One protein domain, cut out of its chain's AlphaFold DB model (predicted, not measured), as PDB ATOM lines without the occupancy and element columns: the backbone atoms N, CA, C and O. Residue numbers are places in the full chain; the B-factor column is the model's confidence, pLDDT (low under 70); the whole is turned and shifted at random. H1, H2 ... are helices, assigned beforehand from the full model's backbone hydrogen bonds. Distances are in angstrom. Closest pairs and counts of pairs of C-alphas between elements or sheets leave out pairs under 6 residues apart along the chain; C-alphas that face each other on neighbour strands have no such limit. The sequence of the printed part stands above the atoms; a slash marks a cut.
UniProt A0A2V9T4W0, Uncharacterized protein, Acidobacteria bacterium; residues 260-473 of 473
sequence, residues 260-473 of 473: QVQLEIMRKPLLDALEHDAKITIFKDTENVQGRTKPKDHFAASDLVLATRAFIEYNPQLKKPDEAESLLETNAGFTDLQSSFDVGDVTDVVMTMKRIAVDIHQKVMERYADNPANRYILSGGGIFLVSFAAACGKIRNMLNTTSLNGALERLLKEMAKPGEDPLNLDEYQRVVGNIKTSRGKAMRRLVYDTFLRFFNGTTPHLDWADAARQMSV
ATOM      1  N   GLN A 260     164.411  99.071 163.118       82.38
ATOM      2  CA  GLN A 260     163.875  98.361 164.275       82.38
ATOM      3  C   GLN A 260     162.984  97.188 163.857       82.38
ATOM      4  O   GLN A 260     163.203  96.073 164.315       82.38
ATOM      5  N   VAL A 261     162.037  97.433 162.948       77.38
ATOM      6  CA  VAL A 261     161.138  96.393 162.432       77.38
ATOM      7  C   VAL A 261     161.921  95.349 161.634       77.38
ATOM      8  O   VAL A 261     161.634  94.162 161.747       77.38
ATOM      9  N   GLN A 262     162.944  95.764 160.879       72.56
ATOM     10  CA  GLN A 262     163.825  94.825 160.177       72.56
ATOM     11  C   GLN A 262     164.497  93.864 161.166       72.56
ATOM     12  O   GLN A 262     164.352  92.653 161.028       72.56
ATOM     13  N   LEU A 263     165.138  94.392 162.215       77.56
ATOM     14  CA  LEU A 263     165.777  93.577 163.254       77.56
ATOM     15  C   LEU A 263     164.788  92.646 163.967       77.56
ATOM     16  O   LEU A 263     165.130  91.502 164.255       77.56
ATOM     17  N   GLU A 264     163.564  93.112 164.231       79.31
ATOM     18  CA  GLU A 264     162.512  92.293 164.844       79.31
ATOM     19  C   GLU A 264     162.143  91.081 163.994       79.31
ATOM     20  O   GLU A 264     162.062  89.966 164.508       79.31
ATOM     21  N   ILE A 265     161.953  91.286 162.690       71.38
ATOM     22  CA  ILE A 265     161.622  90.201 161.765       71.38
ATOM     23  C   ILE A 265     162.814  89.245 161.635       71.38
ATOM     24  O   ILE A 265     162.642  88.031 161.739       71.38
ATOM     25  N   MET A 266     164.025  89.787 161.467       70.94
ATOM     26  CA  MET A 266     165.258  89.012 161.285       70.94
ATOM     27  C   MET A 266     165.614  88.158 162.502       70.94
ATOM     28  O   MET A 266     166.226  87.105 162.359       70.94
ATOM     29  N   ARG A 267     165.246  88.592 163.710       76.06
ATOM     30  CA  ARG A 267     165.572  87.898 164.965       76.06
ATOM     31  C   ARG A 267     164.334  87.419 165.713       76.06
ATOM     32  O   ARG A 267     164.374  87.251 166.931       76.06
ATOM     33  N   LYS A 268     163.250  87.132 164.988       75.06
ATOM     34  CA  LYS A 268     162.003  86.634 165.574       75.06
ATOM     35  C   LYS A 268     162.194  85.393 166.465       75.06
ATOM     36  O   LYS A 268     161.688  85.438 167.582       75.06
ATOM     37  N   PRO A 269     162.951  84.346 166.073       73.38
ATOM     38  CA  PRO A 269     163.150  83.185 166.944       73.38
ATOM     39  C   PRO A 269     163.797  83.544 168.288       73.38
ATOM     40  O   PRO A 269     163.361  83.069 169.333       73.38
ATOM     41  N   LEU A 270     164.801  84.430 168.277       81.44
ATOM     42  CA  LEU A 270     165.445  84.930 169.496       81.44
ATOM     43  C   LEU A 270     164.450  85.702 170.367       81.44
ATOM     44  O   LEU A 270     164.407  85.498 171.575       81.44
ATOM     45  N   LEU A 271     163.658  86.591 169.765       85.31
ATOM     46  CA  LEU A 271     162.668  87.383 170.495       85.31
ATOM     47  C   LEU A 271     161.579  86.504 171.111       85.31
ATOM     48  O   LEU A 271     161.236  86.704 172.273       85.31
ATOM     49  N   ASP A 272     161.087  85.517 170.363       81.56
ATOM     50  CA  ASP A 272     160.091  84.565 170.847       81.56
ATOM     51  C   ASP A 272     160.680  83.720 172.007       81.56
ATOM     52  O   ASP A 272     160.002  83.520 173.011       81.56
ATOM     53  N   ALA A 273     161.960  83.321 171.955       81.50
ATOM     54  CA  ALA A 273     162.640  82.643 173.070       81.50
ATOM     55  C   ALA A 273     162.807  83.546 174.311       81.50
ATOM     56  O   ALA A 273     162.538  83.134 175.440       81.50
ATOM     57  N   LEU A 274     163.203  84.811 174.130       88.25
ATOM     58  CA  LEU A 274     163.322  85.773 175.235       88.25
ATOM     59  C   LEU A 274     161.962  86.065 175.897       88.25
ATOM     60  O   LEU A 274     161.869  86.227 177.116       88.25
ATOM     61  N   GLU A 275     160.895  86.109 175.110       88.94
ATOM     62  CA  GLU A 275     159.541  86.330 175.611       88.94
ATOM     63  C   GLU A 275     158.974  85.082 176.304       88.94
ATOM     64  O   GLU A 275     158.476  85.159 177.431       88.94
ATOM     65  N   HIS A 276     159.073  83.908 175.677       84.94
ATOM     66  CA  HIS A 276     158.456  82.686 176.189       84.94
ATOM     67  C   HIS A 276     159.277  81.997 177.281       84.94
ATOM     68  O   HIS A 276     158.693  81.619 178.306       84.94
ATOM     69  N   ASP A 277     160.592  81.872 177.110       80.19
ATOM     70  CA  ASP A 277     161.455  81.100 178.015       80.19
ATOM     71  C   ASP A 277     162.000  81.981 179.143       80.19
ATOM     72  O   ASP A 277     162.002  81.598 180.320       80.19
ATOM     73  N   ALA A 278     162.422  83.201 178.798       81.62
ATOM     74  CA  ALA A 278     162.948  84.160 179.764       81.62
ATOM     75  C   ALA A 278     161.870  85.047 180.411       81.62
ATOM     76  O   ALA A 278     162.174  85.718 181.397       81.62
ATOM     77  N   LYS A 279     160.614  85.002 179.935       86.69
ATOM     78  CA  LYS A 279     159.485  85.798 180.460       86.69
ATOM     79  C   LYS A 279     159.761  87.306 180.458       86.69
ATOM     80  O   LYS A 279     159.277  88.034 181.323       86.69
ATOM     81  N   ILE A 280     160.542  87.778 179.487       90.06
ATOM     82  CA  ILE A 280     160.860  89.197 179.337       90.06
ATOM     83  C   ILE A 280     159.663  89.906 178.708       90.06
ATOM     84  O   ILE A 280     159.107  89.444 177.717       90.06
ATOM     85  N   THR A 281     159.274  91.051 179.267       90.38
ATOM     86  CA  THR A 281     158.232  91.893 178.674       90.38
ATOM     87  C   THR A 281     158.818  92.717 177.527       90.38
ATOM     88  O   THR A 281     159.602  93.648 177.749       90.38
ATOM     89  N   ILE A 282     158.448  92.364 176.294       91.00
ATOM     90  CA  ILE A 282     158.990  92.956 175.069       91.00
ATOM     91  C   ILE A 282     157.937  93.843 174.403       91.00
ATOM     92  O   ILE A 282     156.788  93.460 174.220       91.00
ATOM     93  N   PHE A 283     158.345  95.041 174.002       89.81
ATOM     94  CA  PHE A 283     157.593  95.893 173.095       89.81
ATOM     95  C   PHE A 283     158.102  95.698 171.669       89.81
ATOM     96  O   PHE A 283     159.281  95.946 171.393       89.81
ATOM     97  N   LYS A 284     157.203  95.281 170.777       85.38
ATOM     98  CA  LYS A 284     157.483  95.025 169.364       85.38
ATOM     99  C   LYS A 284     156.912  96.155 168.507       85.38
ATOM    100  O   LYS A 284     155.707  96.414 168.532       85.38
ATOM    101  N   ASP A 285     157.764  96.831 167.741       76.31
ATOM    102  CA  ASP A 285     157.353  97.878 166.800       76.31
ATOM    103  C   ASP A 285     156.453  97.311 165.684       76.31
ATOM    104  O   ASP A 285     155.585  98.020 165.171       76.31
ATOM    105  N   THR A 286     156.596  96.021 165.356       66.38
ATOM    106  CA  THR A 286     155.711  95.262 164.444       66.38
ATOM    107  C   THR A 286     154.244  95.214 164.894       66.38
ATOM    108  O   THR A 286     153.331  95.193 164.064       66.38
ATOM    109  N   GLU A 287     153.995  95.246 166.203       67.62
ATOM    110  CA  GLU A 287     152.654  95.179 166.803       67.62
ATOM    111  C   GLU A 287     152.098  96.570 167.157       67.62
ATOM    112  O   GLU A 287     150.959  96.709 167.614       67.62
ATOM    113  N   ASN A 288     152.886  97.627 166.936       61.34
ATOM    114  CA  ASN A 288     152.534  98.970 167.357       61.34
ATOM    115  C   ASN A 288     151.541  99.645 166.390       61.34
ATOM    116  O   ASN A 288     151.855  99.949 165.237       61.34
ATOM    117  N   VAL A 289     150.339  99.957 166.881       52.47
ATOM    118  CA  VAL A 289     149.385 100.841 166.190       52.47
ATOM    119  C   VAL A 289     149.916 102.277 166.264       52.47
ATOM    120  O   VAL A 289     150.257 102.753 167.349       52.47
ATOM    121  N   GLN A 290     149.988 102.981 165.127       51.69
ATOM    122  CA  GLN A 290     150.508 104.355 165.044       51.69
ATOM    123  C   GLN A 290     149.939 105.254 166.157       51.69
ATOM    124  O   GLN A 290     148.759 105.594 166.161       51.69
ATOM    125  N   GLY A 291     150.799 105.674 167.089       53.28
ATOM    126  CA  GLY A 291     150.439 106.567 168.197       53.28
ATOM    127  C   GLY A 291     150.508 105.936 169.589       53.28
ATOM    128  O   GLY A 291     150.494 106.677 170.570       53.28
ATOM    129  N   ARG A 292     150.658 104.609 169.711       63.34
ATOM    130  CA  ARG A 292     151.048 103.998 170.988       63.34
ATOM    131  C   ARG A 292     152.549 104.199 171.204       63.34
ATOM    132  O   ARG A 292     153.397 103.748 170.435       63.34
ATOM    133  N   THR A 293     152.884 104.947 172.246       72.94
ATOM    134  CA  THR A 293     154.266 105.107 172.698       72.94
ATOM    135  C   THR A 293     154.679 103.873 173.484       72.94
ATOM    136  O   THR A 293     153.927 103.434 174.353       72.94
ATOM    137  N   LYS A 294     155.885 103.359 173.220       85.56
ATOM    138  CA  LYS A 294     156.484 102.272 173.997       85.56
ATOM    139  C   LYS A 294     156.390 102.570 175.504       85.56
ATOM    140  O   LYS A 294     156.925 103.602 175.930       85.56
ATOM    141  N   PRO A 295     155.774 101.692 176.314       86.50
ATOM    142  CA  PRO A 295     155.837 101.809 177.765       86.50
ATOM    143  C   PRO A 295     157.295 101.807 178.246       86.50
ATOM    144  O   PRO A 295     158.147 101.082 177.724       86.50
ATOM    145  N   LYS A 296     157.629 102.670 179.209       86.19
ATOM    146  CA  LYS A 296     159.029 102.851 179.632       86.19
ATOM    147  C   LYS A 296     159.604 101.631 180.352       86.19
ATOM    148  O   LYS A 296     160.812 101.458 180.316       86.19
ATOM    149  N   ASP A 297     158.746 100.815 180.950       86.62
ATOM    150  CA  ASP A 297     159.043  99.554 181.635       86.62
ATOM    151  C   ASP A 297     159.208  98.353 180.689       86.62
ATOM    152  O   ASP A 297     159.723  97.322 181.103       86.62
ATOM    153  N   HIS A 298     158.820  98.475 179.417       91.19
ATOM    154  CA  HIS A 298     158.967  97.402 178.433       91.19
ATOM    155  C   HIS A 298     160.280  97.543 177.661       91.19
ATOM    156  O   HIS A 298     160.652  98.641 177.231       91.19
ATOM    157  N   PHE A 299     160.968  96.432 177.405       94.12
ATOM    158  CA  PHE A 299     162.167  96.432 176.569       94.12
ATOM    159  C   PHE A 299     161.791  96.552 175.093       94.12
ATOM    160  O   PHE A 299     160.913  95.837 174.627       94.12
ATOM    161  N   ALA A 300     162.449  97.427 174.329       92.75
ATOM    162  CA  ALA A 300     162.256  97.431 172.880       92.75
ATOM    163  C   ALA A 300     162.888  96.169 172.277       92.75
ATOM    164  O   ALA A 300     164.054  95.877 172.551       92.75
ATOM    165  N   ALA A 301     162.161  95.458 171.417       90.94
ATOM    166  CA  ALA A 301     162.661  94.244 170.776       90.94
ATOM    167  C   ALA A 301     163.984  94.489 170.026       90.94
ATOM    168  O   ALA A 301     164.960  93.765 170.214       90.94
ATOM    169  N   SER A 302     164.068  95.588 169.272       90.00
ATOM    170  CA  SER A 302     165.304  95.991 168.588       90.00
ATOM    171  C   SER A 302     166.481  96.317 169.525       90.00
ATOM    172  O   SER A 302     167.631  96.201 169.105       90.00
ATOM    173  N   ASP A 303     166.234  96.722 170.777       93.81
ATOM    174  CA  ASP A 303     167.300  96.920 171.773       93.81
ATOM    175  C   ASP A 303     167.763  95.582 172.368       93.81
ATOM    176  O   ASP A 303     168.956  95.421 172.603       93.81
ATOM    177  N   LEU A 304     166.859  94.612 172.560       93.56
ATOM    178  CA  LEU A 304     167.212  93.259 173.015       93.56
ATOM    179  C   LEU A 304     168.047  92.506 171.979       93.56
ATOM    180  O   LEU A 304     169.030  91.871 172.345       93.56
ATOM    181  N   VAL A 305     167.709  92.628 170.691       90.06
ATOM    182  CA  VAL A 305     168.531  92.083 169.598       90.06
ATOM    183  C   VAL A 305     169.957  92.626 169.681       90.06
ATOM    184  O   VAL A 305     170.923  91.862 169.703       90.06
ATOM    185  N   LEU A 306     170.084  93.950 169.800       91.56
ATOM    186  CA  LEU A 306     171.383  94.607 169.863       91.56
ATOM    187  C   LEU A 306     172.147  94.255 171.148       91.56
ATOM    188  O   LEU A 306     173.361  94.098 171.111       91.56
ATOM    189  N   ALA A 307     171.452  94.106 172.278       93.81
ATOM    190  CA  ALA A 307     172.047  93.719 173.554       93.81
ATOM    191  C   ALA A 307     172.571  92.277 173.536       93.81
ATOM    192  O   ALA A 307     173.679  92.028 174.010       93.81
ATOM    193  N   THR A 308     171.825  91.350 172.935       91.56
ATOM    194  CA  THR A 308     172.283  89.977 172.698       91.56
ATOM    195  C   THR A 308     173.551  89.968 171.853       91.56
ATOM    196  O   THR A 308     174.537  89.345 172.239       91.56
ATOM    197  N   ARG A 309     173.581  90.715 170.741       87.94
ATOM    198  CA  ARG A 309     174.793  90.809 169.919       87.94
ATOM    199  C   ARG A 309     175.957  91.432 170.690       87.94
ATOM    200  O   ARG A 309     177.073  90.927 170.626       87.94
ATOM    201  N   ALA A 310     175.694  92.474 171.472       92.00
ATOM    202  CA  ALA A 310     176.706  93.151 172.276       92.00
ATOM    203  C   ALA A 310     177.318  92.229 173.336       92.00
ATOM    204  O   ALA A 310     178.525  92.283 173.560       92.00
ATOM    205  N   PHE A 311     176.510  91.359 173.950       92.75
ATOM    206  CA  PHE A 311     176.983  90.311 174.852       92.75
ATOM    207  C   PHE A 311     177.917  89.324 174.145       92.75
ATOM    208  O   PHE A 311     178.936  88.949 174.707       92.75
ATOM    209  N   ILE A 312     177.606  88.932 172.914       86.75
ATOM    210  CA  ILE A 312     178.384  87.926 172.177       86.75
ATOM    211  C   ILE A 312     179.685  88.509 171.629       86.75
ATOM    212  O   ILE A 312     180.737  87.891 171.736       86.75
ATOM    213  N   GLU A 313     179.640  89.721 171.078       88.19
ATOM    214  CA  GLU A 313     180.832  90.394 170.549       88.19
ATOM    215  C   GLU A 313     181.652  91.123 171.616       88.19
ATOM    216  O   GLU A 313     182.733  91.643 171.333       88.19
ATOM    217  N   TYR A 314     181.126  91.222 172.839       91.81
ATOM    218  CA  TYR A 314     181.725  92.004 173.925       91.81
ATOM    219  C   TYR A 314     181.889  93.486 173.551       91.81
ATOM    220  O   TYR A 314     182.766  94.183 174.064       91.81
ATOM    221  N   ASN A 315     181.060  93.960 172.620       91.69
ATOM    222  CA  ASN A 315     181.218  95.241 171.958       91.69
ATOM    223  C   ASN A 315     180.051  96.165 172.317       91.69
ATOM    224  O   ASN A 315     178.926  95.948 171.866       91.69
ATOM    225  N   PRO A 316     180.286  97.242 173.085       93.56
ATOM    226  CA  PRO A 316     179.213  98.154 173.438       93.56
ATOM    227  C   PRO A 316     178.820  99.067 172.273       93.56
ATOM    228  O   PRO A 316     177.750  99.656 172.331       93.56
ATOM    229  N   GLN A 317     179.654  99.228 171.234       92.81
ATOM    230  CA  GLN A 317     179.496 100.251 170.187       92.81
ATOM    231  C   GLN A 317     178.586  99.857 169.024       92.81
ATOM    232  O   GLN A 317     178.518 100.594 168.036       92.81
ATOM    233  N   LEU A 318     177.862  98.750 169.160       87.88
ATOM    234  CA  LEU A 318     176.928  98.290 168.148       87.88
ATOM    235  C   LEU A 318     175.821  99.310 167.881       87.88
ATOM    236  O   LEU A 318     175.362 100.044 168.768       87.88
ATOM    237  N   LYS A 319     175.386  99.351 166.622       86.88
ATOM    238  CA  LYS A 319     174.276 100.181 166.166       86.88
ATOM    239  C   LYS A 319     173.306  99.333 165.369       86.88
ATOM    240  O   LYS A 319     173.698  98.411 164.670       86.88
ATOM    241  N   LYS A 320     172.033  99.711 165.443       84.62
ATOM    242  CA  LYS A 320     170.951  99.013 164.745       84.62
ATOM    243  C   LYS A 320     171.139  98.949 163.219       84.62
ATOM    244  O   LYS A 320     170.884  97.879 162.687       84.62
ATOM    245  N   PRO A 321     171.547 100.030 162.513       79.62
ATOM    246  CA  PRO A 321     171.738  99.967 161.061       79.62
ATOM    247  C   PRO A 321     172.860  99.004 160.679       79.62
ATOM    248  O   PRO A 321     172.630  98.121 159.868       79.62
ATOM    249  N   ASP A 322     174.009  99.137 161.342       79.00
ATOM    250  CA  ASP A 322     175.193  98.303 161.131       79.00
ATOM    251  C   ASP A 322     174.869  96.811 161.390       79.00
ATOM    252  O   ASP A 322     175.263  95.948 160.616       79.00
ATOM    253  N   GLU A 323     174.085  96.500 162.434       78.00
ATOM    254  CA  GLU A 323     173.612  95.130 162.701       78.00
ATOM    255  C   GLU A 323     172.642  94.637 161.622       78.00
ATOM    256  O   GLU A 323     172.764  93.510 161.162       78.00
ATOM    257  N   ALA A 324     171.678  95.458 161.196       71.75
ATOM    258  CA  ALA A 324     170.746  95.059 160.144       71.75
ATOM    259  C   ALA A 324     171.478  94.774 158.822       71.75
ATOM    260  O   ALA A 324     171.163  93.797 158.151       71.75
ATOM    261  N   GLU A 325     172.478  95.587 158.479       69.94
ATOM    262  CA  GLU A 325     173.348  95.388 157.318       69.94
ATOM    263  C   GLU A 325     174.195  94.119 157.464       69.94
ATOM    264  O   GLU A 325     174.131  93.247 156.602       69.94
ATOM    265  N   SER A 326     174.886  93.945 158.594       68.50
ATOM    266  CA  SER A 326     175.693  92.750 158.863       68.50
ATOM    267  C   SER A 326     174.865  91.471 158.789       68.50
ATOM    268  O   SER A 326     175.306  90.475 158.216       68.50
ATOM    269  N   LEU A 327     173.646  91.492 159.325       66.88
ATOM    270  CA  LEU A 327     172.737  90.363 159.232       66.88
ATOM    271  C   LEU A 327     172.414  90.037 157.771       66.88
ATOM    272  O   LEU A 327     172.479  88.872 157.409       66.88
ATOM    273  N   LEU A 328     172.142  91.034 156.921       62.81
ATOM    274  CA  LEU A 328     171.891  90.827 155.487       62.81
ATOM    275  C   LEU A 328     173.117  90.317 154.709       62.81
ATOM    276  O   LEU A 328     172.947  89.690 153.666       62.81
ATOM    277  N   GLU A 329     174.331  90.604 155.179       58.84
ATOM    278  CA  GLU A 329     175.587  90.166 154.556       58.84
ATOM    279  C   GLU A 329     176.025  88.757 154.981       58.84
ATOM    280  O   GLU A 329     176.793  88.100 154.272       58.84
ATOM    281  N   THR A 330     175.570  88.282 156.143       56.31
ATOM    282  CA  THR A 330     176.019  87.008 156.707       56.31
ATOM    283  C   THR A 330     175.116  85.869 156.227       56.31
ATOM    284  O   THR A 330     173.971  85.797 156.649       56.31
ATOM    285  N   ASN A 331     175.658  84.916 155.453       45.75
ATOM    286  CA  ASN A 331     174.971  83.686 154.987       45.75
ATOM    287  C   ASN A 331     174.523  82.713 156.119       45.75
ATOM    288  O   ASN A 331     174.288  81.525 155.882       45.75
ATOM    289  N   ALA A 332     174.529  83.153 157.380       46.66
ATOM    290  CA  ALA A 332     174.141  82.345 158.527       46.66
ATOM    291  C   ALA A 332     172.625  82.473 158.721       46.66
ATOM    292  O   ALA A 332     172.140  83.490 159.214       46.66
ATOM    293  N   GLY A 333     171.887  81.434 158.327       44.81
ATOM    294  CA  GLY A 333     170.425  81.450 158.290       44.81
ATOM    295  C   GLY A 333     169.776  81.988 159.570       44.81
ATOM    296  O   GLY A 333     169.963  81.450 160.658       44.81
ATOM    297  N   PHE A 334     168.943  83.020 159.426       45.41
ATOM    298  CA  PHE A 334     168.250  83.715 160.524       45.41
ATOM    299  C   PHE A 334     167.296  82.849 161.361       45.41
ATOM    300  O   PHE A 334     166.844  83.264 162.428       45.41
ATOM    301  N   THR A 335     166.923  81.680 160.845       42.06
ATOM    302  CA  THR A 335     165.875  80.819 161.404       42.06
ATOM    303  C   THR A 335     166.371  79.857 162.468       42.06
ATOM    304  O   THR A 335     165.543  79.292 163.179       42.06
ATOM    305  N   ASP A 336     167.683  79.658 162.582       48.66
ATOM    306  CA  ASP A 336     168.253  78.772 163.582       48.66
ATOM    307  C   ASP A 336     169.104  79.577 164.574       48.66
ATOM    308  O   ASP A 336     170.118  80.197 164.245       48.66
ATOM    309  N   LEU A 337     168.643  79.607 165.827       50.44
ATOM    310  CA  LEU A 337     169.394  80.199 166.932       50.44
ATOM    311  C   LEU A 337     170.770  79.532 167.069       50.44
ATOM    312  O   LEU A 337     171.711  80.214 167.454       50.44
ATOM    313  N   GLN A 338     170.891  78.244 166.719       45.88
ATOM    314  CA  GLN A 338     172.137  77.472 166.786       45.88
ATOM    315  C   GLN A 338     173.088  77.714 165.608       45.88
ATOM    316  O   GLN A 338     174.288  77.505 165.751       45.88
ATOM    317  N   SER A 339     172.590  78.140 164.443       45.59
ATOM    318  CA  SER A 339     173.447  78.475 163.293       45.59
ATOM    319  C   SER A 339     173.968  79.911 163.358       45.59
ATOM    320  O   SER A 339     175.015  80.227 162.794       45.59
ATOM    321  N   SER A 340     173.225  80.790 164.034       46.69
ATOM    322  CA  SER A 340     173.547  82.211 164.152       46.69
ATOM    323  C   SER A 340     174.307  82.565 165.434       46.69
ATOM    324  O   SER A 340     174.873  83.660 165.522       46.69
ATOM    325  N   PHE A 341     174.365  81.634 166.388       50.81
ATOM    326  CA  PHE A 341     175.145  81.700 167.617       50.81
ATOM    327  C   PHE A 341     175.673  80.295 167.926       50.81
ATOM    328  O   PHE A 341     174.905  79.339 167.869       50.81
ATOM    329  N   ASP A 342     176.960  80.160 168.253       47.72
ATOM    330  CA  ASP A 342     177.554  78.859 168.581       47.72
ATOM    331  C   ASP A 342     176.744  78.200 169.717       47.72
ATOM    332  O   ASP A 342     176.312  78.881 170.643       47.72
ATOM    333  N   VAL A 343     176.474  76.892 169.659       40.66
ATOM    334  CA  VAL A 343     175.433  76.203 170.470       40.66
ATOM    335  C   VAL A 343     175.579  76.391 172.000       40.66
ATOM    336  O   VAL A 343     174.603  76.258 172.740       40.66
ATOM    337  N   GLY A 344     176.765  76.764 172.495       49.94
ATOM    338  CA  GLY A 344     176.988  77.149 173.898       49.94
ATOM    339  C   GLY A 344     176.562  78.582 174.260       49.94
ATOM    340  O   GLY A 344     176.269  78.865 175.420       49.94
ATOM    341  N   ASP A 345     176.480  79.485 173.288       62.84
ATOM    342  CA  ASP A 345     176.206  80.909 173.480       62.84
ATOM    343  C   ASP A 345     174.719  81.200 173.658       62.84
ATOM    344  O   ASP A 345     174.370  82.061 174.459       62.84
ATOM    345  N   VAL A 346     173.824  80.474 172.980       67.12
ATOM    346  CA  VAL A 346     172.375  80.754 173.026       67.12
ATOM    347  C   VAL A 346     171.805  80.609 174.434       67.12
ATOM    348  O   VAL A 346     171.083  81.484 174.910       67.12
ATOM    349  N   THR A 347     172.132  79.512 175.114       76.25
ATOM    350  CA  THR A 347     171.626  79.254 176.468       76.25
ATOM    351  C   THR A 347     172.157  80.303 177.445       76.25
ATOM    352  O   THR A 347     171.383  80.880 178.210       76.25
ATOM    353  N   ASP A 348     173.454  80.611 177.373       80.00
ATOM    354  CA  ASP A 348     174.089  81.642 178.198       80.00
ATOM    355  C   ASP A 348     173.503  83.036 177.925       80.00
ATOM    356  O   ASP A 348     173.264  83.802 178.862       80.00
ATOM    357  N   VAL A 349     173.220  83.354 176.659       84.44
ATOM    358  CA  VAL A 349     172.555  84.590 176.227       84.44
ATOM    359  C   VAL A 349     171.167  84.684 176.842       84.44
ATOM    360  O   VAL A 349     170.875  85.669 177.518       84.44
ATOM    361  N   VAL A 350     170.315  83.673 176.649       84.81
ATOM    362  CA  VAL A 350     168.931  83.694 177.142       84.81
ATOM    363  C   VAL A 350     168.914  83.768 178.669       84.81
ATOM    364  O   VAL A 350     168.174  84.578 179.227       84.81
ATOM    365  N   MET A 351     169.772  83.007 179.361       88.38
ATOM    366  CA  MET A 351     169.893  83.079 180.821       88.38
ATOM    367  C   MET A 351     170.393  84.446 181.301       88.38
ATOM    368  O   MET A 351     169.853  84.997 182.262       88.38
ATOM    369  N   THR A 352     171.395  85.027 180.638       91.50
ATOM    370  CA  THR A 352     171.926  86.342 181.018       91.50
ATOM    371  C   THR A 352     170.897  87.438 180.765       91.50
ATOM    372  O   THR A 352     170.661  88.266 181.644       91.50
ATOM    373  N   MET A 353     170.225  87.430 179.611       93.38
ATOM    374  CA  MET A 353     169.162  88.390 179.299       93.38
ATOM    375  C   MET A 353     167.986  88.256 180.269       93.38
ATOM    376  O   MET A 353     167.497  89.273 180.761       93.38
ATOM    377  N   LYS A 354     167.589  87.025 180.623       92.94
ATOM    378  CA  LYS A 354     166.595  86.767 181.674       92.94
ATOM    379  C   LYS A 354     166.999  87.438 182.976       92.94
ATOM    380  O   LYS A 354     166.218  88.173 183.562       92.94
ATOM    381  N   ARG A 355     168.234  87.227 183.412       93.06
ATOM    382  CA  ARG A 355     168.745  87.774 184.666       93.06
ATOM    383  C   ARG A 355     168.823  89.301 184.667       93.06
ATOM    384  O   ARG A 355     168.516  89.941 185.670       93.06
ATOM    385  N   ILE A 356     169.178  89.903 183.535       94.31
ATOM    386  CA  ILE A 356     169.154  91.360 183.366       94.31
ATOM    387  C   ILE A 356     167.726  91.895 183.471       94.31
ATOM    388  O   ILE A 356     167.485  92.857 184.198       94.31
ATOM    389  N   ALA A 357     166.783  91.289 182.752       91.62
ATOM    390  CA  ALA A 357     165.422  91.796 182.635       91.62
ATOM    391  C   ALA A 357     164.525  91.471 183.839       91.62
ATOM    392  O   ALA A 357     163.671  92.278 184.192       91.62
ATOM    393  N   VAL A 358     164.706  90.309 184.463       89.88
ATOM    394  CA  VAL A 358     163.850  89.821 185.553       89.88
ATOM    395  C   VAL A 358     164.455  90.149 186.910       89.88
ATOM    396  O   VAL A 358     163.751  90.668 187.763       89.88
ATOM    397  N   ASP A 359     165.758  89.943 187.114       92.12
ATOM    398  CA  ASP A 359     166.342  90.136 188.446       92.12
ATOM    399  C   ASP A 359     166.833  91.576 188.622       92.12
ATOM    400  O   ASP A 359     166.441  92.289 189.547       92.12
ATOM    401  N   ILE A 360     167.694  92.037 187.711       94.38
ATOM    402  CA  ILE A 360     168.361  93.338 187.843       94.38
ATOM    403  C   ILE A 360     167.389  94.472 187.544       94.38
ATOM    404  O   ILE A 360     167.269  95.397 188.345       94.38
ATOM    405  N   HIS A 361     166.673  94.419 186.420       93.88
ATOM    406  CA  HIS A 361     165.751  95.486 186.050       93.88
ATOM    407  C   HIS A 361     164.597  95.621 187.046       93.88
ATOM    408  O   HIS A 361     164.277  96.747 187.429       93.88
ATOM    409  N   GLN A 362     164.031  94.514 187.537       91.19
ATOM    410  CA  GLN A 362     163.017  94.569 188.589       91.19
ATOM    411  C   GLN A 362     163.572  95.224 189.858       91.19
ATOM    412  O   GLN A 362     162.938  96.129 190.405       91.19
ATOM    413  N   LYS A 363     164.794  94.868 190.278       92.62
ATOM    414  CA  LYS A 363     165.424  95.495 191.446       92.62
ATOM    415  C   LYS A 363     165.693  96.986 191.249       92.62
ATOM    416  O   LYS A 363     165.485  97.769 192.172       92.62
ATOM    417  N   VAL A 364     166.101  97.398 190.050       92.81
ATOM    418  CA  VAL A 364     166.233  98.816 189.682       92.81
ATOM    419  C   VAL A 364     164.879  99.521 189.778       92.81
ATOM    420  O   VAL A 364     164.793 100.599 190.364       92.81
ATOM    421  N   MET A 365     163.806  98.913 189.270       92.00
ATOM    422  CA  MET A 365     162.472  99.509 189.353       92.00
ATOM    423  C   MET A 365     161.988  99.690 190.795       92.00
ATOM    424  O   MET A 365     161.365 100.706 191.092       92.00
ATOM    425  N   GLU A 366     162.292  98.738 191.678       91.12
ATOM    426  CA  GLU A 366     161.991  98.826 193.111       91.12
ATOM    427  C   GLU A 366     162.806  99.926 193.798       91.12
ATOM    428  O   GLU A 366     162.261 100.722 194.558       91.12
ATOM    429  N   ARG A 367     164.121  99.983 193.545       90.62
ATOM    430  CA  ARG A 367     165.027 100.892 194.268       90.62
ATOM    431  C   ARG A 367     164.914 102.342 193.824       90.62
ATOM    432  O   ARG A 367     165.160 103.218 194.643       90.62
ATOM    433  N   TYR A 368     164.519 102.587 192.578       91.56
ATOM    434  CA  TYR A 368     164.324 103.929 192.033       91.56
ATOM    435  C   TYR A 368     162.848 104.226 191.746       91.56
ATOM    436  O   TYR A 368     162.547 104.963 190.807       91.56
ATOM    437  N   ALA A 369     161.917 103.661 192.524       89.25
ATOM    438  CA  ALA A 369     160.475 103.825 192.313       89.25
ATOM    439  C   ALA A 369     160.049 105.302 192.159       89.25
ATOM    440  O   ALA A 369     159.234 105.609 191.284       89.25
ATOM    441  N   ASP A 370     160.680 106.192 192.932       88.31
ATOM    442  CA  ASP A 370     160.402 107.634 192.981       88.31
ATOM    443  C   ASP A 370     161.191 108.468 191.953       88.31
ATOM    444  O   ASP A 370     160.925 109.658 191.785       88.31
ATOM    445  N   ASN A 371     162.139 107.868 191.221       88.06
ATOM    446  CA  ASN A 371     162.933 108.546 190.192       88.06
ATOM    447  C   ASN A 371     162.699 107.908 188.810       88.06
ATOM    448  O   ASN A 371     163.408 106.972 188.428       88.06
ATOM    449  N   PRO A 372     161.751 108.429 188.002       84.12
ATOM    450  CA  PRO A 372     161.409 107.855 186.700       84.12
ATOM    451  C   PRO A 372     162.565 107.784 185.695       84.12
ATOM    452  O   PRO A 372     162.517 106.956 184.787       84.12
ATOM    453  N   ALA A 373     163.581 108.647 185.804       84.06
ATOM    454  CA  ALA A 373     164.738 108.602 184.909       84.06
ATOM    455  C   ALA A 373     165.620 107.378 185.203       84.06
ATOM    456  O   ALA A 373     166.047 106.688 184.280       84.06
ATOM    457  N   ASN A 374     165.820 107.075 186.486       90.12
ATOM    458  CA  ASN A 374     166.637 105.952 186.947       90.12
ATOM    459  C   ASN A 374     165.864 104.623 186.929       90.12
ATOM    460  O   ASN A 374     166.411 103.590 186.543       90.12
ATOM    461  N   ARG A 375     164.565 104.655 187.257       90.69
ATOM    462  CA  ARG A 375     163.661 103.492 187.289       90.69
ATOM    463  C   ARG A 375     163.680 102.675 186.000       90.69
ATOM    464  O   ARG A 375     163.642 101.448 186.032       90.69
ATOM    465  N   TYR A 376     163.729 103.364 184.866       92.31
ATOM    466  CA  TYR A 376     163.650 102.765 183.537       92.31
ATOM    467  C   TYR A 376     164.987 102.813 182.799       92.31
ATOM    468  O   TYR A 376     165.005 102.790 181.576       92.31
ATOM    469  N   ILE A 377     166.125 102.898 183.493       92.81
ATOM    470  CA  ILE A 377     167.420 103.086 182.820       92.81
ATOM    471  C   ILE A 377     167.790 101.927 181.871       92.81
ATOM    472  O   ILE A 377     168.434 102.156 180.850       92.81
ATOM    473  N   LEU A 378     167.337 100.701 182.166       93.06
ATOM    474  CA  LEU A 378     167.583  99.501 181.351       93.06
ATOM    475  C   LEU A 378     166.582  99.325 180.198       93.06
ATOM    476  O   LEU A 378     166.977  98.923 179.108       93.06
ATOM    477  N   SER A 379     165.299  99.622 180.409       91.44
ATOM    478  CA  SER A 379     164.228  99.413 179.418       91.44
ATOM    479  C   SER A 379     163.842 100.685 178.655       91.44
ATOM    480  O   SER A 379     163.294 100.626 177.554       91.44
ATOM    481  N   GLY A 380     164.166 101.860 179.189       82.06
ATOM    482  CA  GLY A 380     163.823 103.177 178.652       82.06
ATOM    483  C   GLY A 380     164.673 103.618 177.460       82.06
ATOM    484  O   GLY A 380     164.237 104.488 176.706       82.06
ATOM    485  N   GLY A 381     165.844 103.010 177.245       76.81
ATOM    486  CA  GLY A 381     166.666 103.246 176.060       76.81
ATOM    487  C   GLY A 381     167.804 102.238 175.890       76.81
ATOM    488  O   GLY A 381     168.414 101.800 176.860       76.81
ATOM    489  N   GLY A 382     168.136 101.912 174.637       83.19
ATOM    490  CA  GLY A 382     169.091 100.847 174.319       83.19
ATOM    491  C   GLY A 382     170.539 101.059 174.774       83.19
ATOM    492  O   GLY A 382     171.255 100.082 174.948       83.19
ATOM    493  N   ILE A 383     171.007 102.295 175.003       91.19
ATOM    494  CA  ILE A 383     172.435 102.561 175.294       91.19
ATOM    495  C   ILE A 383     172.917 101.826 176.548       91.19
ATOM    496  O   ILE A 383     173.970 101.186 176.512       91.19
ATOM    497  N   PHE A 384     172.173 101.942 177.650       94.88
ATOM    498  CA  PHE A 384     172.589 101.381 178.932       94.88
ATOM    499  C   PHE A 384     172.545  99.852 178.883       94.88
ATOM    500  O   PHE A 384     173.536  99.207 179.207       94.88
ATOM    501  N   LEU A 385     171.441  99.286 178.381       96.00
ATOM    502  CA  LEU A 385     171.258  97.844 178.216       96.00
ATOM    503  C   LEU A 385     172.343  97.206 177.342       96.00
ATOM    504  O   LEU A 385     172.962  96.234 177.759       96.00
ATOM    505  N   VAL A 386     172.598  97.766 176.156       95.75
ATOM    506  CA  VAL A 386     173.585  97.238 175.198       95.75
ATOM    507  C   VAL A 386     174.985  97.232 175.808       95.75
ATOM    508  O   VAL A 386     175.717  96.251 175.701       95.75
ATOM    509  N   SER A 387     175.347  98.307 176.504       97.06
ATOM    510  CA  SER A 387     176.676  98.443 177.108       97.06
ATOM    511  C   SER A 387     176.844  97.557 178.344       97.06
ATOM    512  O   SER A 387     177.911  96.982 178.548       97.06
ATOM    513  N   PHE A 388     175.783  97.412 179.142       97.50
ATOM    514  CA  PHE A 388     175.731  96.480 180.265       97.50
ATOM    515  C   PHE A 388     175.870  95.030 179.783       97.50
ATOM    516  O   PHE A 388     176.705  94.285 180.294       97.50
ATOM    517  N   ALA A 389     175.116  94.648 178.747       96.44
ATOM    518  CA  ALA A 389     175.185  93.326 178.136       96.44
ATOM    519  C   ALA A 389     176.587  93.027 177.580       96.44
ATOM    520  O   ALA A 389     177.127  91.954 177.845       96.44
ATOM    521  N   ALA A 390     177.226  93.991 176.906       96.25
ATOM    522  CA  ALA A 390     178.611  93.857 176.454       96.25
ATOM    523  C   ALA A 390     179.597  93.609 177.604       96.25
ATOM    524  O   ALA A 390     180.478  92.757 177.480       96.25
ATOM    525  N   ALA A 391     179.446  94.307 178.734       97.38
ATOM    526  CA  ALA A 391     180.295  94.094 179.906       97.38
ATOM    527  C   ALA A 391     180.097  92.688 180.497       97.38
ATOM    528  O   ALA A 391     181.076  92.010 180.806       97.38
ATOM    529  N   CYS A 392     178.849  92.213 180.594       96.25
ATOM    530  CA  CYS A 392     178.551  90.838 181.006       96.25
ATOM    531  C   CYS A 392     179.210  89.812 180.082       96.25
ATOM    532  O   CYS A 392     179.863  88.880 180.552       96.25
ATOM    533  N   GLY A 393     179.081  90.022 178.775       92.62
ATOM    534  CA  GLY A 393     179.701  89.181 177.763       92.62
ATOM    535  C   GLY A 393     181.212  89.113 177.930       92.62
ATOM    536  O   GLY A 393     181.794  88.029 177.976       92.62
ATOM    537  N   LYS A 394     181.853  90.275 178.105       94.38
ATOM    538  CA  LYS A 394     183.302  90.362 178.283       94.38
ATOM    539  C   LYS A 394     183.775  89.563 179.497       94.38
ATOM    540  O   LYS A 394     184.786  88.873 179.397       94.38
ATOM    541  N   ILE A 395     183.045  89.623 180.612       94.38
ATOM    542  CA  ILE A 395     183.346  88.849 181.825       94.38
ATOM    543  C   ILE A 395     183.185  87.349 181.588       94.38
ATOM    544  O   ILE A 395     184.067  86.581 181.968       94.38
ATOM    545  N   ARG A 396     182.092  86.928 180.942       92.06
ATOM    546  CA  ARG A 396     181.867  85.518 180.596       92.06
ATOM    547  C   ARG A 396     183.005  84.974 179.730       92.06
ATOM    548  O   ARG A 396     183.491  83.885 180.004       92.06
ATOM    549  N   ASN A 397     183.464  85.755 178.754       89.75
ATOM    550  CA  ASN A 397     184.563  85.386 177.863       89.75
ATOM    551  C   ASN A 397     185.944  85.396 178.534       89.75
ATOM    552  O   ASN A 397     186.756  84.517 178.281       89.75
ATOM    553  N   MET A 398     186.237  86.396 179.372       91.06
ATOM    554  CA  MET A 398     187.529  86.485 180.066       91.06
ATOM    555  C   MET A 398     187.670  85.459 181.191       91.06
ATOM    556  O   MET A 398     188.788  85.048 181.494       91.06
ATOM    557  N   LEU A 399     186.561  85.106 181.841       88.38
ATOM    558  CA  LEU A 399     186.534  84.229 183.006       88.38
ATOM    559  C   LEU A 399     185.682  82.990 182.708       88.38
ATOM    560  O   LEU A 399     186.211  81.974 182.270       88.38
ATOM    561  N   ASN A 400     184.382  83.048 183.003       87.75
ATOM    562  CA  ASN A 400     183.379  82.013 182.725       87.75
ATOM    563  C   ASN A 400     181.992  82.476 183.212       87.75
ATOM    564  O   ASN A 400     181.863  83.472 183.934       87.75
ATOM    565  N   THR A 401     180.954  81.707 182.880       87.94
ATOM    566  CA  THR A 401     179.564  81.951 183.301       87.94
ATOM    567  C   THR A 401     179.396  81.973 184.827       87.94
ATOM    568  O   THR A 401     178.668  82.815 185.347       87.94
ATOM    569  N   THR A 402     180.117  81.139 185.586       89.94
ATOM    570  CA  THR A 402     180.070  81.156 187.064       89.94
ATOM    571  C   THR A 402     180.584  82.476 187.643       89.94
ATOM    572  O   THR A 402     179.987  83.032 188.563       89.94
ATOM    573  N   SER A 403     181.660  83.020 187.076       91.00
ATOM    574  CA  SER A 403     182.247  84.295 187.499       91.00
ATOM    575  C   SER A 403     181.337  85.470 187.153       91.00
ATOM    576  O   SER A 403     181.129  86.348 187.993       91.00
ATOM    577  N   LEU A 404     180.727  85.451 185.960       94.19
ATOM    578  CA  LEU A 404     179.663  86.392 185.606       94.19
ATOM    579  C   LEU A 404     178.514  86.302 186.617       94.19
ATOM    580  O   LEU A 404     178.040  87.326 187.110       94.19
ATOM    581  N   ASN A 405     178.111  85.084 186.985       92.88
ATOM    582  CA  ASN A 405     177.021  84.894 187.922       92.88
ATOM    583  C   ASN A 405     177.338  85.460 189.311       92.88
ATOM    584  O   ASN A 405     176.499  86.155 189.885       92.88
ATOM    585  N   GLY A 406     178.557  85.248 189.807       93.44
ATOM    586  CA  GLY A 406     179.024  85.860 191.048       93.44
ATOM    587  C   GLY A 406     179.075  87.390 190.966       93.44
ATOM    588  O   GLY A 406     178.677  88.073 191.907       93.44
ATOM    589  N   ALA A 407     179.505  87.956 189.835       94.31
ATOM    590  CA  ALA A 407     179.560  89.404 189.637       94.31
ATOM    591  C   ALA A 407     178.165  90.058 189.642       94.31
ATOM    592  O   ALA A 407     177.959  91.081 190.300       94.31
ATOM    593  N   LEU A 408     177.189  89.437 188.977       95.31
ATOM    594  CA  LEU A 408     175.795  89.888 188.977       95.31
ATOM    595  C   LEU A 408     175.134  89.718 190.360       95.31
ATOM    596  O   LEU A 408     174.335  90.556 190.768       95.31
ATOM    597  N   GLU A 409     175.490  88.680 191.126       94.44
ATOM    598  CA  GLU A 409     175.066  88.531 192.529       94.44
ATOM    599  C   GLU A 409     175.641  89.628 193.423       94.44
ATOM    600  O   GLU A 409     174.930  90.164 194.271       94.44
ATOM    601  N   ARG A 410     176.916  89.995 193.235       92.81
ATOM    602  CA  ARG A 410     177.508  91.138 193.944       92.81
ATOM    603  C   ARG A 410     176.762  92.428 193.617       92.81
ATOM    604  O   ARG A 410     176.447  93.170 194.538       92.81
ATOM    605  N   LEU A 411     176.407  92.657 192.351       94.69
ATOM    606  CA  LEU A 411     175.597  93.814 191.959       94.69
ATOM    607  C   LEU A 411     174.233  93.831 192.671       94.69
ATOM    608  O   LEU A 411     173.827  94.858 193.204       94.69
ATOM    609  N   LEU A 412     173.544  92.686 192.733       93.31
ATOM    610  CA  LEU A 412     172.277  92.552 193.464       93.31
ATOM    611  C   LEU A 412     172.442  92.817 194.968       93.31
ATOM    612  O   LEU A 412     171.583  93.460 195.569       93.31
ATOM    613  N   LYS A 413     173.554  92.375 195.570       90.88
ATOM    614  CA  LYS A 413     173.885  92.664 196.974       90.88
ATOM    615  C   LYS A 413     174.132  94.152 197.208       90.88
ATOM    616  O   LYS A 413     173.620  94.678 198.191       90.88
ATOM    617  N   GLU A 414     174.842  94.839 196.312       88.69
ATOM    618  CA  GLU A 414     174.997  96.300 196.382       88.69
ATOM    619  C   GLU A 414     173.635  97.003 196.305       88.69
ATOM    620  O   GLU A 414     173.336  97.868 197.125       88.69
ATOM    621  N   MET A 415     172.746  96.550 195.415       90.19
ATOM    622  CA  MET A 415     171.374  97.066 195.329       90.19
ATOM    623  C   MET A 415     170.507  96.762 196.555       90.19
ATOM    624  O   MET A 415     169.523  97.465 196.788       90.19
ATOM    625  N   ALA A 416     170.850  95.756 197.359       87.31
ATOM    626  CA  ALA A 416     170.142  95.433 198.594       87.31
ATOM    627  C   ALA A 416     170.595  96.274 199.801       87.31
ATOM    628  O   ALA A 416     169.886  96.308 200.806       87.31
ATOM    629  N   LYS A 417     171.748  96.958 199.728       85.38
ATOM    630  CA  LYS A 417     172.239  97.786 200.837       85.38
ATOM    631  C   LYS A 417     171.313  98.986 201.089       85.38
ATOM    632  O   LYS A 417     170.784  99.551 200.127       85.38
ATOM    633  N   PRO A 418     171.131  99.403 202.356       75.62
ATOM    634  CA  PRO A 418     170.410 100.628 202.687       75.62
ATOM    635  C   PRO A 418     171.204 101.854 202.204       75.62
ATOM    636  O   PRO A 418     172.381 102.001 202.521       75.62
ATOM    637  N   GLY A 419     170.563 102.708 201.405       73.50
ATOM    638  CA  GLY A 419     171.165 103.884 200.765       73.50
ATOM    639  C   GLY A 419     170.304 104.397 199.605       73.50
ATOM    640  O   GLY A 419     169.516 103.625 199.042       73.50
ATOM    641  N   GLU A 420     170.430 105.684 199.272       75.12
ATOM    642  CA  GLU A 420     169.579 106.361 198.277       75.12
ATOM    643  C   GLU A 420     169.898 105.948 196.827       75.12
ATOM    644  O   GLU A 420     168.974 105.785 196.035       75.12
ATOM    645  N   ASP A 421     171.168 105.677 196.491       87.12
ATOM    646  CA  ASP A 421     171.602 105.446 195.102       87.12
ATOM    647  C   ASP A 421     172.579 104.255 194.953       87.12
ATOM    648  O   ASP A 421     173.799 104.429 194.884       87.12
ATOM    649  N   PRO A 422     172.079 103.004 194.921       87.44
ATOM    650  CA  PRO A 422     172.929 101.810 194.903       87.44
ATOM    651  C   PRO A 422     173.738 101.606 193.617       87.44
ATOM    652  O   PRO A 422     174.707 100.847 193.621       87.44
ATOM    653  N   LEU A 423     173.328 102.221 192.506       91.88
ATOM    654  CA  LEU A 423     174.065 102.160 191.243       91.88
ATOM    655  C   LEU A 423     174.859 103.443 190.979       91.88
ATOM    656  O   LEU A 423     175.484 103.548 189.924       91.88
ATOM    657  N   ASN A 424     174.849 104.390 191.921       93.12
ATOM    658  CA  ASN A 424     175.510 105.686 191.812       93.12
ATOM    659  C   ASN A 424     175.080 106.454 190.535       93.12
ATOM    660  O   ASN A 424     175.888 107.079 189.843       93.12
ATOM    661  N   LEU A 425     173.798 106.343 190.163       92.62
ATOM    662  CA  LEU A 425     173.225 106.945 188.961       92.62
ATOM    663  C   LEU A 425     173.235 108.476 188.989       92.62
ATOM    664  O   LEU A 425     173.260 109.095 187.926       92.62
ATOM    665  N   ASP A 426     173.272 109.101 190.160       91.50
ATOM    666  CA  ASP A 426     173.408 110.552 190.275       91.50
ATOM    667  C   ASP A 426     174.813 111.007 189.849       91.50
ATOM    668  O   ASP A 426     174.983 112.034 189.180       91.50
ATOM    669  N   GLU A 427     175.855 110.227 190.159       93.69
ATOM    670  CA  GLU A 427     177.186 110.452 189.594       93.69
ATOM    671  C   GLU A 427     177.214 110.174 188.091       93.69
ATOM    672  O   GLU A 427     177.724 111.008 187.340       93.69
ATOM    673  N   TYR A 428     176.599 109.080 187.634       94.31
ATOM    674  CA  TYR A 428     176.452 108.802 186.204       94.31
ATOM    675  C   TYR A 428     175.843 109.992 185.450       94.31
ATOM    676  O   TYR A 428     176.397 110.433 184.441       94.31
ATOM    677  N   GLN A 429     174.742 110.563 185.946       92.12
ATOM    678  CA  GLN A 429     174.082 111.706 185.312       92.12
ATOM    679  C   GLN A 429     174.985 112.948 185.271       92.12
ATOM    680  O   GLN A 429     175.055 113.613 184.232       92.12
ATOM    681  N   ARG A 430     175.724 113.239 186.352       93.25
ATOM    682  CA  ARG A 430     176.699 114.345 186.393       93.25
ATOM    683  C   ARG A 430     177.824 114.148 185.379       93.25
ATOM    684  O   ARG A 430     178.138 115.065 184.621       93.25
ATOM    685  N   VAL A 431     178.398 112.947 185.323       93.56
ATOM    686  CA  VAL A 431     179.467 112.597 184.377       93.56
ATOM    687  C   VAL A 431     178.967 112.711 182.937       93.56
ATOM    688  O   VAL A 431     179.612 113.356 182.112       93.56
ATOM    689  N   VAL A 432     177.787 112.166 182.635       91.62
ATOM    690  CA  VAL A 432     177.166 112.268 181.307       91.62
ATOM    691  C   VAL A 432     176.859 113.720 180.930       91.62
ATOM    692  O   VAL A 432     177.008 114.089 179.763       91.62
ATOM    693  N   GLY A 433     176.473 114.560 181.895       90.56
ATOM    694  CA  GLY A 433     176.275 115.999 181.703       90.56
ATOM    695  C   GLY A 433     177.526 116.727 181.198       90.56
ATOM    696  O   GLY A 433     177.408 117.680 180.429       90.56
ATOM    697  N   ASN A 434     178.718 116.231 181.544       90.69
ATOM    698  CA  ASN A 434     179.998 116.805 181.125       90.69
ATOM    699  C   ASN A 434     180.475 116.326 179.741       90.69
ATOM    700  O   ASN A 434     181.411 116.899 179.180       90.69
ATOM    701  N   ILE A 435     179.835 115.312 179.149       89.12
ATOM    702  CA  ILE A 435     180.196 114.783 177.827       89.12
ATOM    703  C   ILE A 435     179.624 115.690 176.726       89.12
ATOM    704  O   ILE A 435     178.419 115.686 176.456       89.12
ATOM    705  N   LYS A 436     180.502 116.441 176.046       86.44
ATOM    706  CA  LYS A 436     180.123 117.414 174.999       86.44
ATOM    707  C   LYS A 436     180.183 116.869 173.570       86.44
ATOM    708  O   LYS A 436     179.416 117.310 172.721       86.44
ATOM    709  N   THR A 437     181.070 115.919 173.289       83.81
ATOM    710  CA  THR A 437     181.306 115.383 171.938       83.81
ATOM    711  C   THR A 437     181.054 113.882 171.895       83.81
ATOM    712  O   THR A 437     181.226 113.179 172.888       83.81
ATOM    713  N   SER A 438     180.606 113.380 170.739       85.12
ATOM    714  CA  SER A 438     180.378 111.944 170.510       85.12
ATOM    715  C   SER A 438     179.555 111.267 171.615       85.12
ATOM    716  O   SER A 438     179.826 110.125 171.990       85.12
ATOM    717  N   ARG A 439     178.542 111.975 172.137       88.75
ATOM    718  CA  ARG A 439     177.837 111.633 173.382       88.75
ATOM    719  C   ARG A 439     177.372 110.180 173.430       88.75
ATOM    720  O   ARG A 439     177.635 109.501 174.412       88.75
ATOM    721  N   GLY A 440     176.779 109.665 172.352       87.75
ATOM    722  CA  GLY A 440     176.358 108.261 172.283       87.75
ATOM    723  C   GLY A 440     177.515 107.261 172.418       87.75
ATOM    724  O   GLY A 440     177.406 106.307 173.183       87.75
ATOM    725  N   LYS A 441     178.644 107.492 171.728       90.44
ATOM    726  CA  LYS A 441     179.843 106.634 171.809       90.44
ATOM    727  C   LYS A 441     180.451 106.669 173.210       90.44
ATOM    728  O   LYS A 441     180.765 105.617 173.766       90.44
ATOM    729  N   ALA A 442     180.585 107.866 173.777       92.50
ATOM    730  CA  ALA A 442     181.150 108.068 175.103       92.50
ATOM    731  C   ALA A 442     180.255 107.472 176.202       92.50
ATOM    732  O   ALA A 442     180.757 106.740 177.043       92.50
ATOM    733  N   MET A 443     178.935 107.677 176.150       93.62
ATOM    734  CA  MET A 443     177.994 107.063 177.097       93.62
ATOM    735  C   MET A 443     178.049 105.533 177.051       93.62
ATOM    736  O   MET A 443     178.074 104.901 178.102       93.62
ATOM    737  N   ARG A 444     178.109 104.938 175.851       94.31
ATOM    738  CA  ARG A 444     178.254 103.484 175.705       94.31
ATOM    739  C   ARG A 444     179.538 102.961 176.347       94.31
ATOM    740  O   ARG A 444     179.508 101.998 177.105       94.31
ATOM    741  N   ARG A 445     180.666 103.630 176.075       94.81
ATOM    742  CA  ARG A 445     181.965 103.275 176.662       94.81
ATOM    743  C   ARG A 445     181.953 103.427 178.183       94.81
ATOM    744  O   ARG A 445     182.393 102.519 178.867       94.81
ATOM    745  N   LEU A 446     181.380 104.514 178.699       96.44
ATOM    746  CA  LEU A 446     181.286 104.776 180.134       96.44
ATOM    747  C   LEU A 446     180.540 103.661 180.873       96.44
ATOM    748  O   LEU A 446     181.039 103.149 181.871       96.44
ATOM    749  N   VAL A 447     179.360 103.273 180.380       96.88
ATOM    750  CA  VAL A 447     178.575 102.188 180.988       96.88
ATOM    751  C   VAL A 447     179.343 100.873 180.931       96.88
ATOM    752  O   VAL A 447     179.495 100.214 181.955       96.88
ATOM    753  N   TYR A 448     179.883 100.531 179.764       97.38
ATOM    754  CA  TYR A 448     180.670  99.315 179.591       97.38
ATOM    755  C   TYR A 448     181.883  99.254 180.537       97.38
ATOM    756  O   TYR A 448     182.018  98.287 181.283       97.38
ATOM    757  N   ASP A 449     182.718 100.297 180.566       96.44
ATOM    758  CA  ASP A 449     183.945 100.337 181.368       96.44
ATOM    759  C   ASP A 449     183.632 100.324 182.876       96.44
ATOM    760  O   ASP A 449     184.309  99.633 183.639       96.44
ATOM    761  N   THR A 450     182.577 101.020 183.320       97.44
ATOM    762  CA  THR A 450     182.180 101.049 184.741       97.44
ATOM    763  C   THR A 450     181.762  99.661 185.227       97.44
ATOM    764  O   THR A 450     182.282  99.168 186.231       97.44
ATOM    765  N   PHE A 451     180.867  98.988 184.494       97.31
ATOM    766  CA  PHE A 451     180.422  97.646 184.870       97.31
ATOM    767  C   PHE A 451     181.531  96.608 184.728       97.31
ATOM    768  O   PHE A 451     181.669  95.757 185.602       97.31
ATOM    769  N   LEU A 452     182.364  96.692 183.688       95.88
ATOM    770  CA  LEU A 452     183.483  95.770 183.506       95.88
ATOM    771  C   LEU A 452     184.472  95.842 184.678       95.88
ATOM    772  O   LEU A 452     184.919  94.808 185.175       95.88
ATOM    773  N   ARG A 453     184.792  97.050 185.157       94.75
ATOM    774  CA  ARG A 453     185.702  97.259 186.297       94.75
ATOM    775  C   ARG A 453     185.102  96.766 187.607       94.75
ATOM    776  O   ARG A 453     185.786  96.075 188.361       94.75
ATOM    777  N   PHE A 454     183.820  97.033 187.843       95.56
ATOM    778  CA  PHE A 454     183.110  96.496 189.003       95.56
ATOM    779  C   PHE A 454     183.026  94.957 188.970       95.56
ATOM    780  O   PHE A 454     183.307  94.276 189.959       95.56
ATOM    781  N   PHE A 455     182.702  94.365 187.818       95.31
ATOM    782  CA  PHE A 455     182.607  92.912 187.673       95.31
ATOM    783  C   PHE A 455     183.962  92.207 187.798       95.31
ATOM    784  O   PHE A 455     184.026  91.129 188.390       95.31
ATOM    785  N   ASN A 456     185.049  92.838 187.351       91.19
ATOM    786  CA  ASN A 456     186.412  92.354 187.584       91.19
ATOM    787  C   ASN A 456     186.920  92.606 189.016       91.19
ATOM    788  O   ASN A 456     188.010  92.158 189.360       91.19
ATOM    789  N   GLY A 457     186.159  93.314 189.859       89.44
ATOM    790  CA  GLY A 457     186.565  93.653 191.225       89.44
ATOM    791  C   GLY A 457     187.650  94.731 191.304       89.44
ATOM    792  O   GLY A 457     188.251  94.907 192.359       89.44
ATOM    793  N   THR A 458     187.901  95.463 190.212       89.81
ATOM    794  CA  THR A 458     188.809  96.621 190.195       89.81
ATOM    795  C   THR A 458     188.296  97.734 191.101       89.81
ATOM    796  O   THR A 458     189.083  98.409 191.758       89.81
ATOM    797  N   THR A 459     186.976  97.917 191.141       90.12
ATOM    798  CA  THR A 459     186.310  98.864 192.034       90.12
ATOM    799  C   THR A 459     185.297  98.126 192.916       90.12
ATOM    800  O   THR A 459     184.596  97.235 192.431       90.12
ATOM    801  N   PRO A 460     185.194  98.471 194.214       84.94
ATOM    802  CA  PRO A 460     184.252  97.821 195.128       84.94
ATOM    803  C   PRO A 460     182.802  98.290 194.929       84.94
ATOM    804  O   PRO A 460     181.880  97.633 195.401       84.94
ATOM    805  N   HIS A 461     182.600  99.415 194.241       88.69
ATOM    806  CA  HIS A 461     181.306  99.985 193.865       88.69
ATOM    807  C   HIS A 461     181.367 100.524 192.426       88.69
ATOM    808  O   HIS A 461     182.433 100.534 191.798       88.69
ATOM    809  N   LEU A 462     180.219 100.942 191.888       92.81
ATOM    810  CA  LEU A 462     180.132 101.580 190.575       92.81
ATOM    811  C   LEU A 462     180.653 103.023 190.671       92.81
ATOM    812  O   LEU A 462     179.969 103.904 191.190       92.81
ATOM    813  N   ASP A 463     181.882 103.231 190.201       93.44
ATOM    814  CA  ASP A 463     182.568 104.528 190.180       93.44
ATOM    815  C   ASP A 463     182.593 105.074 188.744       93.44
ATOM    816  O   ASP A 463     183.412 104.679 187.902       93.44
ATOM    817  N   TRP A 464     181.640 105.960 188.452       95.94
ATOM    818  CA  TRP A 464     181.432 106.503 187.111       95.94
ATOM    819  C   TRP A 464     182.457 107.580 186.783       95.94
ATOM    820  O   TRP A 464     182.891 107.704 185.634       95.94
ATOM    821  N   ALA A 465     182.855 108.370 187.782       93.25
ATOM    822  CA  ALA A 465     183.848 109.419 187.607       93.25
ATOM    823  C   ALA A 465     185.223 108.828 187.289       93.25
ATOM    824  O   ALA A 465     185.929 109.340 186.416       93.25
ATOM    825  N   ASP A 466     185.599 107.735 187.951       92.19
ATOM    826  CA  ASP A 466     186.862 107.065 187.686       92.19
ATOM    827  C   ASP A 466     186.890 106.405 186.311       92.19
ATOM    828  O   ASP A 466     187.852 106.592 185.566       92.19
ATOM    829  N   ALA A 467     185.814 105.718 185.916       92.81
ATOM    830  CA  ALA A 467     185.696 105.191 184.559       92.81
ATOM    831  C   ALA A 467     185.811 106.307 183.502       92.81
ATOM    832  O   ALA A 467     186.554 106.165 182.531       92.81
ATOM    833  N   ALA A 468     185.166 107.458 183.716       91.25
ATOM    834  CA  ALA A 468     185.251 108.593 182.798       91.25
ATOM    835  C   ALA A 468     186.660 109.199 182.684       91.25
ATOM    836  O   ALA A 468     187.071 109.594 181.588       91.25
ATOM    837  N   ARG A 469     187.425 109.252 183.787       88.88
ATOM    838  CA  ARG A 469     188.830 109.701 183.758       88.88
ATOM    839  C   ARG A 469     189.689 108.787 182.887       88.88
ATOM    840  O   ARG A 469     190.466 109.285 182.080       88.88
ATOM    841  N   GLN A 470     189.485 107.473 182.985       84.75
ATOM    842  CA  GLN A 470     190.216 106.475 182.192       84.75
ATOM    843  C   GLN A 470     189.845 106.487 180.699       84.75
ATOM    844  O   GLN A 470     190.606 106.002 179.871       84.75
ATOM    845  N   MET A 471     188.690 107.049 180.329       82.19
ATOM    846  CA  MET A 471     188.293 107.214 178.923       82.19
ATOM    847  C   MET A 471     188.954 108.410 178.225       82.19
ATOM    848  O   MET A 471     188.903 108.480 176.996       82.19
ATOM    849  N   SER A 472     189.453 109.377 179.006       60.44
ATOM    850  CA  SER A 472     190.049 110.634 178.520       60.44
ATOM    851  C   SER A 472     191.555 110.518 178.251       60.44
ATOM    852  O   SER A 472     192.165 111.481 177.786       60.44
ATOM    853  N   VAL A 473     192.121 109.346 178.549       43.25
ATOM    854  CA  VAL A 473     193.439 108.864 178.123       43.25
ATOM    855  C   VAL A 473     193.232 107.983 176.895       43.25
ATOM    856  O   VAL A 473     194.041 108.115 175.952       43.25
TER     857      VAL A 473
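AT A GLANCE: This is residues 260 to 473 of the 473 residues of an uncharacterized protein of Acidobacteria bacterium (UniProt A0A2V9T4W0). Two long helices side by side, H6 and H9, make a layer that crosses a second layer of H3, H8 and H11, in which H8 lies between the other two. H1, H2 and H4 pack round the first part of H3, H7 packs on the last part of H6, and H12 packs on H11 and H10. The printed part has 214 residues, with twelve named helices, H1 to H12 in chain order, and no named strand; the class is all helix. It is compact, with a radius of gyration of the C-alphas of 16.7 A, and rounded, spanning 45 by 42 by 34 A.

IN THESE COORDINATES: The longest helix, H6, is residues 343 to 367, 35.8 A from C-alpha 343 at (175.433, 76.203, 170.470) to C-alpha 367 at (165.027, 100.892, 194.268). H8 is residues 382 to 398, 24.1 A; H11, 439 to 455, 24.0 A; H9, 401 to 416, 22.5 A; H3, 301 to 313, 18.6 A. The shorter helices are H1, 260 to 266; H2, 268 to 276; H4, 320 to 329; H5, 337 to 340; H7, 372 to 375; H10, 425 to 433; and H12, 464 to 471, with C-alpha 471 at (188.293, 107.214, 178.923).

HOW THE PARTS SIT: H6 and H9 touch at a shallow tilt of 4 degrees, the same way; their closest C-alphas, Ile 360 and Leu 412, are 6.9 A apart. H6 touches H3 at a steep tilt of 59 degrees, closest at Thr 308 and Val 349, 6.4 A between C-alphas. H3, the hub, touches H1, H2, H4, H6 and H8. H3 and H8 run the same way at a shallow tilt of 26 degrees, with the C-alphas of Phe 311 and Gly 393 closest at 4.1 A. H8 touches H11 at a steep tilt of 39 degrees, closest C-alphas Ser 387 and Tyr 448, 4.8 A. H10 touches H12, closest C-alphas Tyr 428 and Trp 464, 5.6 A. H5 is close to H6 but not clearly touching, at 6.8 A between the C-alphas of Leu 337 and Val 346. H3 and H11 are apart. Every O i to N i+4 pair is within hydrogen-bond range in H1, H2, H3, H4, H8, H9, H10, H11 and H12; H6 has 16 of 21, and H5 and H7 are too short for such a pair.

THE WHOLE: The C-alphas farthest apart, Asn 331 and Pro 418, are 50.8 A apart. The printed part has no cut. The link from H2 to H3, residues 277 to 300, is long. The mean pLDDT of the printed part is 84.0; residues 286 to 292, 325 to 346 and 472 to 473 are under 70.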